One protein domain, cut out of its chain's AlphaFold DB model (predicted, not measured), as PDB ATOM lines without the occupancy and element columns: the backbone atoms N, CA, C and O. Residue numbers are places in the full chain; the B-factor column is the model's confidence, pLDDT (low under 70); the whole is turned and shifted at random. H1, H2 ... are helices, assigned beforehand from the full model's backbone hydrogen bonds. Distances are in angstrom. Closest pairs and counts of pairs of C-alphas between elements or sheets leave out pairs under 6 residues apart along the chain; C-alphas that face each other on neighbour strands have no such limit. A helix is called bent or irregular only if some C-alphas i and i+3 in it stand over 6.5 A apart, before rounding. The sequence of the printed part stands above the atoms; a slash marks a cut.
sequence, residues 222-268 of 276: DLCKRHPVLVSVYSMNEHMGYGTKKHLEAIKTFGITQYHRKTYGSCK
ATOM      1  N   ASP A 222     227.327 187.611 112.340       98.00
ATOM      2  CA  ASP A 222     226.397 186.732 111.642       98.00
ATOM      3  C   ASP A 222     227.120 185.801 110.667       98.00
ATOM      4  O   ASP A 222     226.757 184.631 110.559       98.00
ATOM      5  N   LEU A 223     228.204 186.259 110.034       97.25
ATOM      6  CA  LEU A 223     229.118 185.374 109.312       97.25
ATOM      7  C   LEU A 223     229.738 184.314 110.224       97.25
ATOM      8  O   LEU A 223     229.733 183.142 109.868       97.25
ATOM      9  N   CYS A 224     230.242 184.699 111.399       97.69
ATOM     10  CA  CYS A 224     230.807 183.760 112.368       97.69
ATOM     11  C   CYS A 224     229.792 182.711 112.836       97.69
ATOM     12  O   CYS A 224     230.169 181.562 113.046       97.69
ATOM     13  N   LYS A 225     228.517 183.092 112.999       97.44
ATOM     14  CA  LYS A 225     227.439 182.153 113.342       97.44
ATOM     15  C   LYS A 225     227.174 181.164 112.209       97.44
ATOM     16  O   LYS A 225     227.016 179.979 112.475       97.44
ATOM     17  N   ARG A 226     227.122 181.647 110.962       96.94
ATOM     18  CA  ARG A 226     226.856 180.814 109.777       96.94
ATOM     19  C   ARG A 226     228.019 179.894 109.425       96.94
ATOM     20  O   ARG A 226     227.786 178.768 109.014       96.94
ATOM     21  N   HIS A 227     229.251 180.355 109.628       96.94
ATOM     22  CA  HIS A 227     230.462 179.602 109.323       96.94
ATOM     23  C   HIS A 227     231.359 179.529 110.569       96.94
ATOM     24  O   HIS A 227     232.276 180.344 110.720       96.94
ATOM     25  N   PRO A 228     231.142 178.545 111.466       96.62
ATOM     26  CA  PRO A 228     231.917 178.395 112.702       96.62
ATOM     27  C   PRO A 228     233.434 178.288 112.488       96.62
ATOM     28  O   PRO A 228     234.208 178.679 113.362       96.62
ATOM     29  N   VAL A 229     233.869 177.843 111.302       96.12
ATOM     30  CA  VAL A 229     235.282 177.827 110.883       96.12
ATOM     31  C   VAL A 229     235.941 179.211 110.967       96.12
ATOM     32  O   VAL A 229     237.110 179.326 111.325       96.12
ATOM     33  N   LEU A 230     235.190 180.294 110.736       97.31
ATOM     34  CA  LEU A 230     235.689 181.664 110.884       97.31
ATOM     35  C   LEU A 230     236.076 181.995 112.330       97.31
ATOM     36  O   LEU A 230     236.911 182.868 112.562       97.31
ATOM     37  N   VAL A 231     235.478 181.313 113.306       97.50
ATOM     38  CA  VAL A 231     235.819 181.451 114.723       97.50
ATOM     39  C   VAL A 231     236.954 180.503 115.080       97.50
ATOM     40  O   VAL A 231     237.985 180.962 115.567       97.50
ATOM     41  N   SER A 232     236.797 179.205 114.812       96.56
ATOM     42  CA  SER A 232     237.758 178.190 115.262       96.56
ATOM     43  C   SER A 232     239.128 178.317 114.595       96.56
ATOM     44  O   SER A 232     240.139 178.110 115.260       96.56
ATOM     45  N   VAL A 233     239.175 178.702 113.316       96.25
ATOM     46  CA  VAL A 233     240.423 178.834 112.552       96.25
ATOM     47  C   VAL A 233     240.932 180.269 112.576       96.25
ATOM     48  O   VAL A 233     242.088 180.522 112.905       96.25
ATOM     49  N   TYR A 234     240.062 181.225 112.252       97.06
ATOM     50  CA  TYR A 234     240.483 182.606 112.012       97.06
ATOM     51  C   TYR A 234     240.221 183.559 113.179       97.06
ATOM     52  O   TYR A 234     240.698 184.685 113.135       97.06
ATOM     53  N   SER A 235     239.475 183.144 114.212       97.06
ATOM     54  CA  SER A 235     239.142 183.974 115.386       97.06
ATOM     55  C   SER A 235     238.471 185.314 115.057       97.06
ATOM     56  O   SER A 235     238.644 186.316 115.755       97.06
ATOM     57  N   MET A 236     237.646 185.332 114.005       97.25
ATOM     58  CA  MET A 236     236.975 186.537 113.499       97.25
ATOM     59  C   MET A 236     236.154 187.288 114.558       97.25
ATOM     60  O   MET A 236     236.046 188.513 114.507       97.25
ATOM     61  N   ASN A 237     235.606 186.580 115.544       95.06
ATOM     62  CA  ASN A 237     234.838 187.140 116.655       95.06
ATOM     63  C   ASN A 237     235.676 187.993 117.628       95.06
ATOM     64  O   ASN A 237     235.104 188.804 118.361       95.06
ATOM     65  N   GLU A 238     236.999 187.825 117.653       95.06
ATOM     66  CA  GLU A 238     237.901 188.561 118.548       95.06
ATOM     67  C   GLU A 238     238.343 189.895 117.938       95.06
ATOM     68  O   GLU A 238     238.449 190.898 118.642       95.06
ATOM     69  N   HIS A 239     238.571 189.927 116.625       96.25
ATOM     70  CA  HIS A 239     239.213 191.063 115.958       96.25
ATOM     71  C   HIS A 239     238.496 191.544 114.698       96.25
ATOM     72  O   HIS A 239     239.055 192.348 113.964       96.25
ATOM     73  N   MET A 240     237.279 191.082 114.406       97.00
ATOM     74  CA  MET A 240     236.403 191.621 113.353       97.00
ATOM     75  C   MET A 240     237.052 191.733 111.959       97.00
ATOM     76  O   MET A 240     236.741 192.652 111.191       97.00
ATOM     77  N   GLY A 241     237.986 190.835 111.642       97.19
ATOM     78  CA  GLY A 241     238.713 190.816 110.370       97.19
ATOM     79  C   GLY A 241     239.983 191.674 110.292       97.19
ATOM     80  O   GLY A 241     240.647 191.671 109.257       97.19
ATOM     81  N   TYR A 242     240.361 192.395 111.352       97.38
ATOM     82  CA  TYR A 242     241.646 193.104 111.395       97.38
ATOM     83  C   TYR A 242     242.824 192.116 111.392       97.38
ATOM     84  O   TYR A 242     242.713 191.012 111.928       97.38
ATOM     85  N   GLY A 243     243.943 192.501 110.771       96.75
ATOM     86  CA  GLY A 243     245.154 191.681 110.630       96.75
ATOM     87  C   GLY A 243     245.956 191.559 111.928       96.75
ATOM     88  O   GLY A 243     247.077 192.048 112.016       96.75
ATOM     89  N   THR A 244     245.372 190.948 112.957       97.38
ATOM     90  CA  THR A 244     246.093 190.604 114.191       97.38
ATOM     91  C   THR A 244     247.104 189.491 113.926       97.38
ATOM     92  O   THR A 244     246.979 188.764 112.943       97.38
ATOM     93  N   LYS A 245     248.075 189.295 114.827       97.38
ATOM     94  CA  LYS A 245     249.034 188.178 114.721       97.38
ATOM     95  C   LYS A 245     248.321 186.835 114.516       97.38
ATOM     96  O   LYS A 245     248.665 186.099 113.605       97.38
ATOM     97  N   LYS A 246     247.272 186.571 115.304       96.38
ATOM     98  CA  LYS A 246     246.459 185.348 115.221       96.38
ATOM     99  C   LYS A 246     245.814 185.176 113.842       96.38
ATOM    100  O   LYS A 246     245.882 184.099 113.264       96.38
ATOM    101  N   HIS A 247     245.254 186.252 113.293       97.88
ATOM    102  CA  HIS A 247     244.643 186.242 111.966       97.88
ATOM    103  C   HIS A 247     245.675 186.005 110.854       97.88
ATOM    104  O   HIS A 247     245.437 185.216 109.947       97.88
ATOM    105  N   LEU A 248     246.832 186.669 110.931       97.88
ATOM    106  CA  LEU A 248     247.901 186.527 109.943       97.88
ATOM    107  C   LEU A 248     248.491 185.111 109.935       97.88
ATOM    108  O   LEU A 248     248.703 184.561 108.856       97.88
ATOM    109  N   GLU A 249     248.693 184.500 111.107       97.75
ATOM    110  CA  GLU A 249     249.116 183.096 111.197       97.75
ATOM    111  C   GLU A 249     248.044 182.152 110.636       97.75
ATOM    112  O   GLU A 249     248.369 181.253 109.864       97.75
ATOM    113  N   ALA A 250     246.760 182.396 110.920       97.31
ATOM    114  CA  ALA A 250     245.678 181.605 110.334       97.31
ATOM    115  C   ALA A 250     245.657 181.697 108.798       97.31
ATOM    116  O   ALA A 250     245.538 180.676 108.129       97.31
ATOM    117  N   ILE A 251     245.848 182.892 108.227       98.00
ATOM    118  CA  ILE A 251     245.967 183.081 106.770       98.00
ATOM    119  C   ILE A 251     247.166 182.308 106.207       98.00
ATOM    120  O   ILE A 251     247.068 181.696 105.146       98.00
ATOM    121  N   LYS A 252     248.305 182.321 106.905       97.44
ATOM    122  CA  LYS A 252     249.518 181.618 106.473       97.44
ATOM    123  C   LYS A 252     249.340 180.098 106.486       97.44
ATOM    124  O   LYS A 252     249.797 179.432 105.562       97.44
ATOM    125  N   THR A 253     248.695 179.558 107.518       97.19
ATOM    126  CA  THR A 253     248.516 178.110 107.695       97.19
ATOM    127  C   THR A 253     247.346 177.557 106.886       97.19
ATOM    128  O   THR A 253     247.461 176.483 106.304       97.19
ATOM    129  N   PHE A 254     246.224 178.276 106.844       96.81
ATOM    130  CA  PHE A 254     244.952 177.791 106.299       96.81
ATOM    131  C   PHE A 254     244.480 178.564 105.070       96.81
ATOM    132  O   PHE A 254     243.379 178.316 104.592       96.81
ATOM    133  N   GLY A 255     245.264 179.503 104.547       97.94
ATOM    134  CA  GLY A 255     244.866 180.315 103.401       97.94
ATOM    135  C   GLY A 255     243.754 181.323 103.712       97.94
ATOM    136  O   GLY A 255     243.343 181.515 104.856       97.94
ATOM    137  N   ILE A 256     243.261 181.980 102.669       98.12
ATOM    138  CA  ILE A 256     242.151 182.937 102.704       98.12
ATOM    139  C   ILE A 256     240.842 182.302 102.230       98.12
ATOM    140  O   ILE A 256     240.838 181.251 101.603       98.12
ATOM    141  N   THR A 257     239.728 182.987 102.468       97.81
ATOM    142  CA  THR A 257     238.368 182.567 102.079       97.81
ATOM    143  C   THR A 257     237.707 183.576 101.142       97.81
ATOM    144  O   THR A 257     238.246 184.664 100.930       97.81
ATOM    145  N   GLN A 258     236.507 183.277 100.624       97.19
ATOM    146  CA  GLN A 258     235.743 184.191  99.758       97.19
ATOM    147  C   GLN A 258     235.397 185.544 100.404       97.19
ATOM    148  O   GLN A 258     235.020 186.477  99.703       97.19
ATOM    149  N   TYR A 259     235.528 185.663 101.725       97.75
ATOM    150  CA  TYR A 259     235.259 186.895 102.465       97.75
ATOM    151  C   TYR A 259     236.515 187.741 102.724       97.75
ATOM    152  O   TYR A 259     236.396 188.857 103.230       97.75
ATOM    153  N   HIS A 260     237.713 187.238 102.420       98.50
ATOM    154  CA  HIS A 260     238.954 188.007 102.532       98.50
ATOM    155  C   HIS A 260     239.149 188.923 101.318       98.50
ATOM    156  O   HIS A 260     238.722 188.596 100.214       98.50
ATOM    157  N   ARG A 261     239.836 190.049 101.528       98.31
ATOM    158  CA  ARG A 261     240.232 190.994 100.476       98.31
ATOM    159  C   ARG A 261     241.544 190.525  99.870       98.31
ATOM    160  O   ARG A 261     242.608 190.679 100.470       98.31
ATOM    161  N   LYS A 262     241.474 189.908  98.699       97.88
ATOM    162  CA  LYS A 262     242.599 189.257  98.014       97.88
ATOM    163  C   LYS A 262     243.717 190.243  97.686       97.88
ATOM    164  O   LYS A 262     244.879 189.865  97.654       97.88
ATOM    165  N   THR A 263     243.401 191.520  97.508       97.56
ATOM    166  CA  THR A 263     244.376 192.574  97.197       97.56
ATOM    167  C   THR A 263     245.090 193.142  98.429       97.56
ATOM    168  O   THR A 263     245.937 194.026  98.292       97.56
ATOM    169  N   TYR A 264     244.812 192.651  99.642       97.62
ATOM    170  CA  TYR A 264     245.366 193.206 100.880       97.62
ATOM    171  C   TYR A 264     246.529 192.381 101.437       97.62
ATOM    172  O   TYR A 264     246.358 191.221 101.801       97.62
ATOM    173  N   GLY A 265     247.690 193.016 101.630       95.00
ATOM    174  CA  GLY A 265     248.797 192.473 102.432       95.00
ATOM    175  C   GLY A 265     249.127 191.004 102.139       95.00
ATOM    176  O   GLY A 265     249.380 190.640 100.991       95.00
ATOM    177  N   SER A 266     249.099 190.164 103.181       94.12
ATOM    178  CA  SER A 266     249.366 188.721 103.092       94.12
ATOM    179  C   SER A 266     248.313 187.930 102.307       94.12
ATOM    180  O   SER A 266     248.615 186.833 101.848       94.12
ATOM    181  N   CYS A 267     247.112 188.475 102.092       97.00
ATOM    182  CA  CYS A 267     246.062 187.802 101.323       97.00
ATOM    183  C   CYS A 267     246.430 187.659  99.840       97.00
ATOM    184  O   CYS A 267     245.957 186.729  99.196       97.00
ATOM    185  N   LYS A 268     247.313 188.523  99.316       96.81
ATOM    186  CA  LYS A 268     247.737 188.529  97.903       96.81
ATOM    187  C   LYS A 268     248.381 187.227  97.438       96.81
ATOM    188  O   LYS A 268     248.320 186.906  96.258       96.81
TER     189      LYS A 268
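AT A GLANCE: This is residues 222 to 268 of the 276 residues of the protein "Ribonuclease HII" of viral metagenome (UniProt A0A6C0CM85). Look for a small fold of short helices in two groups: H1, H2 and H3 gather at one end with their centres in a triangle, and toward the other end lies the longest helix, H4, with the short H5 packed on it. Between H4 and H5 the chain makes a wide loop, residues 255 to 264, which swings out to Tyr 259 and folds back. The printed part has 47 residues with five named helices, H1 to H5 in that order, and no named strand; the class is all helix. It is compact, with a radius of gyration of the C-alphas of 9.8 A, and the C-alphas span 26 by 20 by 17 A.

HOW THE PARTS SIT: Start at H1, residues 222 to 226; it touches H2, residues 229 to 232, only at the corner by their link, and only just, with 3 pairs of C-alphas within 8 A, the closest those of Cys 224 and Leu 230 at 5.5 A. Next comes H3, residues 236 to 239, close to H2 but not clearly touching; their closest C-alphas, of Leu 230 and Met 236, are 5.7 A apart. H3 is also close to H1 but not clearly touching, with the closest C-alphas, of Cys 224 and Asn 237, 6.8 A apart. Go on to H4, residues 245 to 254: H3 is close to it but not clearly touching, and the closest C-alphas, of Met 236 and His 247, are 7.8 A apart. H5, residues 265 to 268, touches H4, with the closest C-alphas, of Ile 251 and Cys 267, 7.2 A apart. H1 and H2 are apart from H4 and H5, and H3 is apart from H5. In H1 and H4 every O i to N i+4 pair is within hydrogen-bond range; H2, H3 and H5 are too short for such a pair, and their single O i to N i+3 pair is within range in H5 but not in H2 or H3.

IN THESE COORDINATES: Find C-alpha 222 at (226.397, 186.732, 111.642), where H1 begins; it measures 6.2 A from first to last C-alpha. H2 measures 5.0 A and H3 5.6 A. Find C-alpha 245 at (249.034, 188.178, 114.721); from there H4 runs 14.0 A to C-alpha 254. H5 ends at C-alpha 268, at (247.737, 188.529, 97.903); it is neither bent nor irregular, but only just: C-alphas 265 and 268 are 6.1 A apart.

THE WHOLE: The two C-alphas farthest apart, those of Lys 225 and Lys 268, are 26.3 A apart. The links H1 to H2, H2 to H3 and H3 to H4 are tight, and H4 to H5, with 10 residues, is short. The printed part has no cut; its mean pLDDT is 97.1, and no printed residue is under 70.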